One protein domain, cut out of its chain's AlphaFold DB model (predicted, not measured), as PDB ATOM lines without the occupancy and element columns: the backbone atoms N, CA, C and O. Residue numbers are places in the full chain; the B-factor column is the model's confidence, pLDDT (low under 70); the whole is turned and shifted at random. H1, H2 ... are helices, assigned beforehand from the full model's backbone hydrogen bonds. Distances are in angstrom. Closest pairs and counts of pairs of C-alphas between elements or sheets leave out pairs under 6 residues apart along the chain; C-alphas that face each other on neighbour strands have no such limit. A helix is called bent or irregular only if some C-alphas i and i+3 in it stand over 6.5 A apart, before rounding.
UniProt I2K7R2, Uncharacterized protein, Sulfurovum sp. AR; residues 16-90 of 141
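What this domain is: This is residues 16 to 90 of the 141 residues of an uncharacterized protein of Sulfurovum sp. AR (UniProt I2K7R2). Two helical hairpins meet one long helix, H5: the hairpin of H3 and H4 crosses it steeply, and the hairpin of H1 and H2 meets its later part through the last residues of H1. H1 runs away from this meeting place toward its own first residue. The 75 printed residues hold five named helices, H1 to H5 in chain order, and no named strand; the class is all helix. The whole is compact, with a radius of gyration of the C-alphas of 11.8 A and spans of 36 by 27 by 16 A.

How they stand to each other: H5, residues 72 to 88, is the hub and touches three helices. With residues 74 to 81 alone it touches H4, residues 59 to 65, at a steep tilt of 64 degrees, the closest C-alphas being those of His 64 and Ala 74, 4.8 A apart. H3, residues 40 to 55, touches H5 with residues 47 to 54 alone, at a steep tilt of 59 degrees; the closest C-alphas, Gly 51 and Leu 82, are 6.2 A apart. H3 and H4 form a hairpin at a shallow tilt of 7 degrees, closest at C-alphas 55 and 62, 4.4 A. H1, residues 16 to 28, touches H5 with residues 26 to 28 alone, about perpendicular at 86 degrees, closest at C-alphas 28 and 87, 5.5 A. H2, residues 31 to 37, forms a hairpin with H1 at 11 degrees, a shallow tilt, closest at C-alphas 22 and 34, 5.8 A. H1 and H3 are apart. Every O i to N i+4 pair is within hydrogen-bond range in H2, H4 and H5, against 8 of 9 in H1 and 10 of 12 in H3.

Where its parts are: H5 is 24.4 A long and ends at C-alpha 88 (-51.129, 9.424, -40.249). H3, 20.8 A, is irregular, with C-alphas 50 and 53 7.0 A apart, and has a kink of 31 degrees near residue 49. H1, 19.0 A, begins at C-alpha 16 (-43.436, 10.578, -65.874). H2 and H4 each measure 9.7 A.

The domain as a whole: The farthest C-alphas, Lys 16 and Pro 59, are 37.1 A apart. The printed part has no cut and no long link, and no printed residue is under 70 in pLDDT.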
ATOM      1  N   LYS A  16     -43.112  11.945 -66.320       93.44
ATOM      2  CA  LYS A  16     -43.436  10.578 -65.874       93.44
ATOM      3  C   LYS A  16     -42.731  10.201 -64.565       93.44
ATOM      4  O   LYS A  16     -43.318   9.519 -63.730       93.44
ATOM      5  N   ASP A  17     -41.494  10.657 -64.387       94.75
ATOM      6  CA  ASP A  17     -40.669  10.331 -63.229       94.75
ATOM      7  C   ASP A  17     -41.098  11.217 -62.055       94.75
ATOM      8  O   ASP A  17     -41.273  10.731 -60.936       94.75
ATOM      9  N   ILE A  18     -41.412  12.489 -62.340       96.88
ATOM     10  CA  ILE A  18     -41.999  13.422 -61.370       96.88
ATOM     11  C   ILE A  18     -43.312  12.877 -60.800       96.88
ATOM     12  O   ILE A  18     -43.523  12.997 -59.599       96.88
ATOM     13  N   LEU A  19     -44.182  12.255 -61.609       96.50
ATOM     14  CA  LEU A  19     -45.441  11.670 -61.123       96.50
ATOM     15  C   LEU A  19     -45.204  10.673 -59.978       96.50
ATOM     16  O   LEU A  19     -45.898  10.727 -58.962       96.50
ATOM     17  N   SER A  20     -44.229   9.775 -60.149       94.19
ATOM     18  CA  SER A  20     -43.884   8.764 -59.147       94.19
ATOM     19  C   SER A  20     -43.345   9.421 -57.874       94.19
ATOM     20  O   SER A  20     -43.892   9.220 -56.789       94.19
ATOM     21  N   VAL A  21     -42.342  10.300 -58.016       96.19
ATOM     22  CA  VAL A  21     -41.716  10.991 -56.876       96.19
ATOM     23  C   VAL A  21     -42.731  11.856 -56.129       96.19
ATOM     24  O   VAL A  21     -42.755  11.837 -54.899       96.19
ATOM     25  N   TYR A  22     -43.604  12.567 -56.844       97.31
ATOM     26  CA  TYR A  22     -44.651  13.403 -56.262       97.31
ATOM     27  C   TYR A  22     -45.555  12.596 -55.335       97.31
ATOM     28  O   TYR A  22     -45.758  12.987 -54.187       97.31
ATOM     29  N   TYR A  23     -46.061  11.452 -55.795       95.62
ATOM     30  CA  TYR A  23     -46.978  10.651 -54.998       95.62
ATOM     31  C   TYR A  23     -46.293   9.934 -53.835       95.62
ATOM     32  O   TYR A  23     -46.845   9.912 -52.734       95.62
ATOM     33  N   THR A  24     -45.073   9.424 -54.024       95.56
ATOM     34  CA  THR A  24     -44.277   8.882 -52.913       95.56
ATOM     35  C   THR A  24     -44.008   9.946 -51.846       95.56
ATOM     36  O   THR A  24     -44.194   9.683 -50.657       95.56
ATOM     37  N   SER A  25     -43.630  11.161 -52.248       97.06
ATOM     38  CA  SER A  25     -43.324  12.264 -51.323       97.06
ATOM     39  C   SER A  25     -44.577  12.747 -50.597       97.06
ATOM     40  O   SER A  25     -44.599  12.855 -49.374       97.06
ATOM     41  N   LEU A  26     -45.675  12.943 -51.330       96.62
ATOM     42  CA  LEU A  26     -46.944  13.396 -50.772       96.62
ATOM     43  C   LEU A  26     -47.478  12.441 -49.694       96.62
ATOM     44  O   LEU A  26     -47.896  12.890 -48.628       96.62
ATOM     45  N   TYR A  27     -47.463  11.128 -49.941       94.44
ATOM     46  CA  TYR A  27     -47.984  10.153 -48.977       94.44
ATOM     47  C   TYR A  27     -46.997   9.768 -47.868       94.44
ATOM     48  O   TYR A  27     -47.425   9.225 -46.851       94.44
ATOM     49  N   SER A  28     -45.711  10.100 -48.013       95.69
ATOM     50  CA  SER A  28     -44.725  10.038 -46.922       95.69
ATOM     51  C   SER A  28     -44.648  11.331 -46.102       95.69
ATOM     52  O   SER A  28     -43.907  11.381 -45.123       95.69
ATOM     53  N   GLY A  29     -45.427  12.358 -46.461       96.88
ATOM     54  CA  GLY A  29     -45.429  13.654 -45.781       96.88
ATOM     55  C   GLY A  29     -44.221  14.536 -46.107       96.88
ATOM     56  O   GLY A  29     -44.041  15.561 -45.450       96.88
ATOM     57  N   ASP A  30     -43.407  14.191 -47.106       97.81
ATOM     58  CA  ASP A  30     -42.263  14.996 -47.542       97.81
ATOM     59  C   ASP A  30     -42.717  16.176 -48.415       97.81
ATOM     60  O   ASP A  30     -42.609  16.185 -49.645       97.81
ATOM     61  N   LEU A  31     -43.264  17.194 -47.750       97.94
ATOM     62  CA  LEU A  31     -43.730  18.408 -48.411       97.94
ATOM     63  C   LEU A  31     -42.586  19.264 -48.965       97.94
ATOM     64  O   LEU A  31     -42.822  20.028 -49.897       97.94
ATOM     65  N   SER A  32     -41.352  19.097 -48.476       96.94
ATOM     66  CA  SER A  32     -40.182  19.770 -49.049       96.94
ATOM     67  C   SER A  32     -39.935  19.288 -50.476       96.94
ATOM     68  O   SER A  32     -39.803  20.105 -51.387       96.94
ATOM     69  N   THR A  33     -39.950  17.972 -50.702       96.75
ATOM     70  CA  THR A  33     -39.828  17.421 -52.058       96.75
ATOM     71  C   THR A  33     -41.035  17.789 -52.915       96.75
ATOM     72  O   THR A  33     -40.868  18.203 -54.060       96.75
ATOM     73  N   VAL A  34     -42.260  17.727 -52.373       97.88
ATOM     74  CA  VAL A  34     -43.456  18.169 -53.117       97.88
ATOM     75  C   VAL A  34     -43.307  19.623 -53.575       97.88
ATOM     76  O   VAL A  34     -43.550  19.913 -54.743       97.88
ATOM     77  N   LYS A  35     -42.841  20.522 -52.705       97.38
ATOM     78  CA  LYS A  35     -42.581  21.932 -53.027       97.38
ATOM     79  C   LYS A  35     -41.575  22.095 -54.160       97.38
ATOM     80  O   LYS A  35     -41.800  22.903 -55.053       97.38
ATOM     81  N   GLU A  36     -40.497  21.312 -54.158       96.00
ATOM     82  CA  GLU A  36     -39.493  21.355 -55.225       96.00
ATOM     83  C   GLU A  36     -40.032  20.845 -56.574       96.00
ATOM     84  O   GLU A  36     -39.563  21.298 -57.616       96.00
ATOM     85  N   LEU A  37     -41.028  19.952 -56.600       97.44
ATOM     86  CA  LEU A  37     -41.606  19.403 -57.837       97.44
ATOM     87  C   LEU A  37     -42.691  20.286 -58.477       97.44
ATOM     88  O   LEU A  37     -43.099  20.021 -59.610       97.44
ATOM     89  N   MET A  38     -43.179  21.310 -57.778       97.62
ATOM     90  CA  MET A  38     -44.317  22.132 -58.205       97.62
ATOM     91  C   MET A  38     -43.904  23.578 -58.500       97.62
ATOM     92  O   MET A  38     -42.892  24.068 -58.005       97.62
ATOM     93  N   THR A  39     -44.716  24.296 -59.282       97.31
ATOM     94  CA  THR A  39     -44.656  25.766 -59.263       97.31
ATOM     95  C   THR A  39     -45.157  26.291 -57.911       97.31
ATOM     96  O   THR A  39     -45.987  25.623 -57.281       97.31
ATOM     97  N   PRO A  40     -44.718  27.482 -57.458       96.44
ATOM     98  CA  PRO A  40     -45.145  28.041 -56.174       96.44
ATOM     99  C   PRO A  40     -46.669  28.103 -56.013       96.44
ATOM    100  O   PRO A  40     -47.202  27.698 -54.983       96.44
ATOM    101  N   GLU A  41     -47.389  28.532 -57.049       96.62
ATOM    102  CA  GLU A  41     -48.848  28.659 -57.025       96.62
ATOM    103  C   GLU A  41     -49.523  27.288 -56.921       96.62
ATOM    104  O   GLU A  41     -50.443  27.100 -56.125       96.62
ATOM    105  N   SER A  42     -49.035  26.305 -57.684       98.06
ATOM    106  CA  SER A  42     -49.582  24.945 -57.645       98.06
ATOM    107  C   SER A  42     -49.310  24.276 -56.300       98.06
ATOM    108  O   SER A  42     -50.157  23.538 -55.803       98.06
ATOM    109  N   TYR A  43     -48.166  24.568 -55.678       98.19
ATOM    110  CA  TYR A  43     -47.853  24.093 -54.335       98.19
ATOM    111  C   TYR A  43     -48.827  24.646 -53.286       98.19
ATOM    112  O   TYR A  43     -49.363  23.875 -52.492       98.19
ATOM    113  N   MET A  44     -49.142  25.945 -53.327       97.81
ATOM    114  CA  MET A  44     -50.132  26.534 -52.413       97.81
ATOM    115  C   MET A  44     -51.511  25.885 -52.577       97.81
ATOM    116  O   MET A  44     -52.123  25.481 -51.589       97.81
ATOM    117  N   MET A  45     -51.960  25.668 -53.820       96.88
ATOM    118  CA  MET A  45     -53.216  24.952 -54.094       96.88
ATOM    119  C   MET A  45     -53.206  23.513 -53.557       96.88
ATOM    120  O   MET A  45     -54.232  23.008 -53.090       96.88
ATOM    121  N   THR A  46     -52.057  22.833 -53.610       97.81
ATOM    122  CA  THR A  46     -51.880  21.501 -53.016       97.81
ATOM    123  C   THR A  46     -52.050  21.551 -51.502       97.81
ATOM    124  O   THR A  46     -52.820  20.754 -50.960       97.81
ATOM    125  N   LEU A  47     -51.409  22.502 -50.814       98.12
ATOM    126  CA  LEU A  47     -51.566  22.668 -49.364       98.12
ATOM    127  C   LEU A  47     -53.029  22.920 -48.978       98.12
ATOM    128  O   LEU A  47     -53.542  22.274 -48.066       98.12
ATOM    129  N   GLU A  48     -53.735  23.781 -49.712       96.50
ATOM    130  CA  GLU A  48     -55.164  24.043 -49.504       96.50
ATOM    131  C   GLU A  48     -56.018  22.783 -49.707       96.50
ATOM    132  O   GLU A  48     -56.852  22.436 -48.865       96.50
ATOM    133  N   THR A  49     -55.778  22.053 -50.798       95.75
ATOM    134  CA  THR A  49     -56.552  20.858 -51.157       95.75
ATOM    135  C   THR A  49     -56.370  19.741 -50.133       95.75
ATOM    136  O   THR A  49     -57.346  19.155 -49.655       95.75
ATOM    137  N   PHE A  50     -55.125  19.433 -49.762       95.81
ATOM    138  CA  PHE A  50     -54.836  18.357 -48.814       95.81
ATOM    139  C   PHE A  50     -55.088  18.775 -47.364       95.81
ATOM    140  O   PHE A  50     -55.468  17.922 -46.555       95.81
ATOM    141  N   GLY A  51     -54.957  20.065 -47.054       96.44
ATOM    142  CA  GLY A  51     -55.249  20.659 -45.754       96.44
ATOM    143  C   GLY A  51     -56.738  20.808 -45.450       96.44
ATOM    144  O   GLY A  51     -57.096  20.929 -44.279       96.44
ATOM    145  N   LEU A  52     -57.629  20.727 -46.447       95.31
ATOM    146  CA  LEU A  52     -59.065  20.965 -46.261       95.31
ATOM    147  C   LEU A  52     -59.656  20.147 -45.105       95.31
ATOM    148  O   LEU A  52     -60.294  20.702 -44.212       95.31
ATOM    149  N   ARG A  53     -59.400  18.835 -45.070       93.56
ATOM    150  CA  ARG A  53     -59.932  17.956 -44.016       93.56
ATOM    151  C   ARG A  53     -59.435  18.346 -42.620       93.56
ATOM    152  O   ARG A  53     -60.206  18.256 -41.668       93.56
ATOM    153  N   LEU A  54     -58.170  18.751 -42.508       95.38
ATOM    154  CA  LEU A  54     -57.572  19.185 -41.246       95.38
ATOM    155  C   LEU A  54     -58.151  20.536 -40.806       95.38
ATOM    156  O   LEU A  54     -58.562  20.679 -39.661       95.38
ATOM    157  N   SER A  55     -58.331  21.473 -41.741       97.12
ATOM    158  CA  SER A  55     -58.924  22.795 -41.487       97.12
ATOM    159  C   SER A  55     -60.363  22.751 -40.958       97.12
ATOM    160  O   SER A  55     -60.819  23.689 -40.308       97.12
ATOM    161  N   LEU A  56     -61.098  21.667 -41.220       95.81
ATOM    162  CA  LEU A  56     -62.444  21.470 -40.675       95.81
ATOM    163  C   LEU A  56     -62.433  21.066 -39.194       95.81
ATOM    164  O   LEU A  56     -63.465  21.176 -38.540       95.81
ATOM    165  N   ARG A  57     -61.303  20.568 -38.683       95.88
ATOM    166  CA  ARG A  57     -61.169  19.993 -37.335       95.88
ATOM    167  C   ARG A  57     -60.242  20.801 -36.431       95.88
ATOM    168  O   ARG A  57     -60.405  20.744 -35.221       95.88
ATOM    169  N   ASP A  58     -59.305  21.542 -37.015       97.38
ATOM    170  CA  ASP A  58     -58.348  22.401 -36.322       97.38
ATOM    171  C   ASP A  58     -58.544  23.864 -36.787       97.38
ATOM    172  O   ASP A  58     -58.126  24.233 -37.895       97.38
ATOM    173  N   PRO A  59     -59.218  24.708 -35.976       97.00
ATOM    174  CA  PRO A  59     -59.432  26.121 -36.285       97.00
ATOM    175  C   PRO A  59     -58.142  26.941 -36.404       97.00
ATOM    176  O   PRO A  59     -58.106  27.880 -37.198       97.00
ATOM    177  N   GLU A  60     -57.099  26.589 -35.651       97.06
ATOM    178  CA  GLU A  60     -55.801  27.271 -35.684       97.06
ATOM    179  C   GLU A  60     -55.057  26.932 -36.981       97.06
ATOM    180  O   GLU A  60     -54.584  27.817 -37.696       97.06
ATOM    181  N   PHE A  61     -55.048  25.652 -37.372       98.00
ATOM    182  CA  PHE A  61     -54.555  25.261 -38.693       98.00
ATOM    183  C   PHE A  61     -55.310  26.001 -39.801       98.00
ATOM    184  O   PHE A  61     -54.706  26.497 -40.748       98.00
ATOM    185  N   LYS A  62     -56.639  26.130 -39.681       98.19
ATOM    186  CA  LYS A  62     -57.451  26.886 -40.643       98.19
ATOM    187  C   LYS A  62     -57.070  28.365 -40.700       98.19
ATOM    188  O   LYS A  62     -57.135  28.938 -41.788       98.19
ATOM    189  N   SER A  63     -56.720  29.005 -39.581       97.75
ATOM    190  CA  SER A  63     -56.248  30.394 -39.609       97.75
ATOM    191  C   SER A  63     -54.898  30.518 -40.301       97.75
ATOM    192  O   SER A  63     -54.776  31.386 -41.162       97.75
ATOM    193  N   HIS A  64     -53.944  29.622 -40.024       98.12
ATOM    194  CA  HIS A  64     -52.650  29.616 -40.716       98.12
ATOM    195  C   HIS A  64     -52.814  29.349 -42.217       98.12
ATOM    196  O   HIS A  64     -52.282  30.099 -43.033       98.12
ATOM    197  N   LEU A  65     -53.647  28.370 -42.599       97.69
ATOM    198  CA  LEU A  65     -53.895  28.010 -44.001       97.69
ATOM    199  C   LEU A  65     -54.369  29.204 -44.847       97.69
ATOM    200  O   LEU A  65     -54.000  29.320 -46.008       97.69
ATOM    201  N   LYS A  66     -55.145  30.129 -44.270       96.94
ATOM    202  CA  LYS A  66     -55.655  31.319 -44.975       96.94
ATOM    203  C   LYS A  66     -54.588  32.367 -45.300       96.94
ATOM    204  O   LYS A  66     -54.859  33.264 -46.099       96.94
ATOM    205  N   VAL A  67     -53.428  32.310 -44.651       97.19
ATOM    206  CA  VAL A  67     -52.391  33.350 -44.744       97.19
ATOM    207  C   VAL A  67     -51.043  32.822 -45.239       97.19
ATOM    208  O   VAL A  67     -50.105  33.602 -45.336       97.19
ATOM    209  N   ILE A  68     -50.953  31.555 -45.661       95.69
ATOM    210  CA  ILE A  68     -49.708  30.920 -46.149       95.69
ATOM    211  C   ILE A  68     -49.031  31.652 -47.318       95.69
ATOM    212  O   ILE A  68     -47.823  31.556 -47.492       95.69
ATOM    213  N   GLY A  69     -49.791  32.409 -48.117       93.12
ATOM    214  CA  GLY A  69     -49.240  33.227 -49.204       93.12
ATOM    215  C   GLY A  69     -48.646  34.567 -48.750       93.12
ATOM    216  O   GLY A  69     -48.155  35.325 -49.582       93.12
ATOM    217  N   LYS A  70     -48.750  34.901 -47.460       94.75
ATOM    218  CA  LYS A  70     -48.364  36.200 -46.882       94.75
ATOM    219  C   LYS A  70     -47.477  36.072 -45.645       94.75
ATOM    220  O   LYS A  70     -46.776  37.023 -45.321       94.75
ATOM    221  N   ASP A  71     -47.533  34.933 -44.965       96.94
ATOM    222  CA  ASP A  71     -46.883  34.691 -43.685       96.94
ATOM    223  C   ASP A  71     -46.070  33.390 -43.757       96.94
ATOM    224  O   ASP A  71     -46.615  32.301 -43.961       96.94
ATOM    225  N   ALA A  72     -44.747  33.528 -43.639       95.88
ATOM    226  CA  ALA A  72     -43.805  32.419 -43.734       95.88
ATOM    227  C   ALA A  72     -43.870  31.485 -42.516       95.88
ATOM    228  O   ALA A  72     -43.680  30.277 -42.674       95.88
ATOM    229  N   ASP A  73     -44.185  32.019 -41.336       97.25
ATOM    230  CA  ASP A  73     -44.331  31.223 -40.118       97.25
ATOM    231  C   ASP A  73     -45.613  30.393 -40.216       97.25
ATOM    232  O   ASP A  73     -45.596  29.180 -39.999       97.25
ATOM    233  N   ALA A  74     -46.707  31.004 -40.685       97.69
ATOM    234  CA  ALA A  74     -47.946  30.283 -40.964       97.69
ATOM    235  C   ALA A  74     -47.766  29.187 -42.028       97.69
ATOM    236  O   ALA A  74     -48.340  28.104 -41.897       97.69
ATOM    237  N   LEU A  75     -46.967  29.442 -43.073       97.94
ATOM    238  CA  LEU A  75     -46.620  28.426 -44.068       97.94
ATOM    239  C   LEU A  75     -45.864  27.257 -43.425       97.94
ATOM    240  O   LEU A  75     -46.246  26.111 -43.645       97.94
ATOM    241  N   SER A  76     -44.843  27.537 -42.612       98.00
ATOM    242  CA  SER A  76     -44.062  26.509 -41.913       98.00
ATOM    243  C   SER A  76     -44.943  25.648 -40.999       98.00
ATOM    244  O   SER A  76     -44.867  24.420 -41.033       98.00
ATOM    245  N   GLU A  77     -45.839  26.272 -40.231       98.00
ATOM    246  CA  GLU A  77     -46.790  25.566 -39.364       98.00
ATOM    247  C   GLU A  77     -47.770  24.687 -40.154       98.00
ATOM    248  O   GLU A  77     -48.072  23.555 -39.762       98.00
ATOM    249  N   VAL A  78     -48.257  25.180 -41.297       98.25
ATOM    250  CA  VAL A  78     -49.129  24.405 -42.188       98.25
ATOM    251  C   VAL A  78     -48.385  23.217 -42.785       98.25
ATOM    252  O   VAL A  78     -48.921  22.110 -42.756       98.25
ATOM    253  N   GLU A  79     -47.166  23.418 -43.292       98.44
ATOM    254  CA  GLU A  79     -46.323  22.346 -43.831       98.44
ATOM    255  C   GLU A  79     -46.065  21.276 -42.756       98.44
ATOM    256  O   GLU A  79     -46.267  20.084 -42.995       98.44
ATOM    257  N   HIS A  80     -45.727  21.693 -41.537       98.12
ATOM    258  CA  HIS A  80     -45.485  20.790 -40.418       98.12
ATOM    259  C   HIS A  80     -46.726  19.961 -40.053       98.12
ATOM    260  O   HIS A  80     -46.697  18.728 -40.106       98.12
ATOM    261  N   LYS A  81     -47.852  20.615 -39.732       98.00
ATOM    262  CA  LYS A  81     -49.092  19.925 -39.333       98.00
ATOM    263  C   LYS A  81     -49.639  19.038 -40.456       98.00
ATOM    264  O   LYS A  81     -50.105  17.925 -40.197       98.00
ATOM    265  N   LEU A  82     -49.578  19.499 -41.708       98.12
ATOM    266  CA  LEU A  82     -50.068  18.733 -42.853       98.12
ATOM    267  C   LEU A  82     -49.189  17.513 -43.147       98.12
ATOM    268  O   LEU A  82     -49.735  16.460 -43.464       98.12
ATOM    269  N   SER A  83     -47.865  17.621 -43.000       98.19
ATOM    270  CA  SER A  83     -46.944  16.484 -43.129       98.19
ATOM    271  C   SER A  83     -47.332  15.341 -42.182       98.19
ATOM    272  O   SER A  83     -47.555  14.210 -42.627       98.19
ATOM    273  N   TYR A  84     -47.546  15.643 -40.896       97.25
ATOM    274  CA  TYR A  84     -47.998  14.648 -39.919       97.25
ATOM    275  C   TYR A  84     -49.375  14.063 -40.245       97.25
ATOM    276  O   TYR A  84     -49.560  12.844 -40.166       97.25
ATOM    277  N   ASP A  85     -50.347  14.896 -40.635       96.62
ATOM    278  CA  ASP A  85     -51.666  14.392 -41.028       96.62
ATOM    279  C   ASP A  85     -51.561  13.472 -42.254       96.62
ATOM    280  O   ASP A  85     -52.183  12.411 -42.249       96.62
ATOM    281  N   LEU A  86     -50.739  13.799 -43.258       95.88
ATOM    282  CA  LEU A  86     -50.520  12.959 -44.441       95.88
ATOM    283  C   LEU A  86     -49.937  11.589 -44.076       95.88
ATOM    284  O   LEU A  86     -50.500  10.576 -44.497       95.88
ATOM    285  N   ILE A  87     -48.907  11.543 -43.227       96.19
ATOM    286  CA  ILE A  87     -48.313  10.290 -42.728       96.19
ATOM    287  C   ILE A  87     -49.359   9.462 -41.970       96.19
ATOM    288  O   ILE A  87     -49.524   8.261 -42.206       96.19
ATOM    289  N   SER A  88     -50.128  10.104 -41.083       95.81
ATOM    290  CA  SER A  88     -51.129   9.424 -40.249       95.81
ATOM    291  C   SER A  88     -52.271   8.794 -41.052       95.81
ATOM    292  O   SER A  88     -52.902   7.843 -40.585       95.81
ATOM    293  N   ARG A  89     -52.521   9.271 -42.284       93.56
ATOM    294  CA  ARG A  89     -53.526   8.686 -43.187       93.56
ATOM    295  C   ARG A  89     -53.173   7.257 -43.598       93.56
ATOM    296  O   ARG A  89     -54.090   6.554 -44.014       93.56
ATOM    297  N   LYS A  90     -51.893   6.851 -43.515       91.81
ATOM    298  CA  LYS A  90     -51.389   5.522 -43.918       91.81
ATOM    299  C   LYS A  90     -51.900   5.098 -45.301       91.81
ATOM    300  O   LYS A  90     -52.327   3.964 -45.505       91.81
TER     301      LYS A  90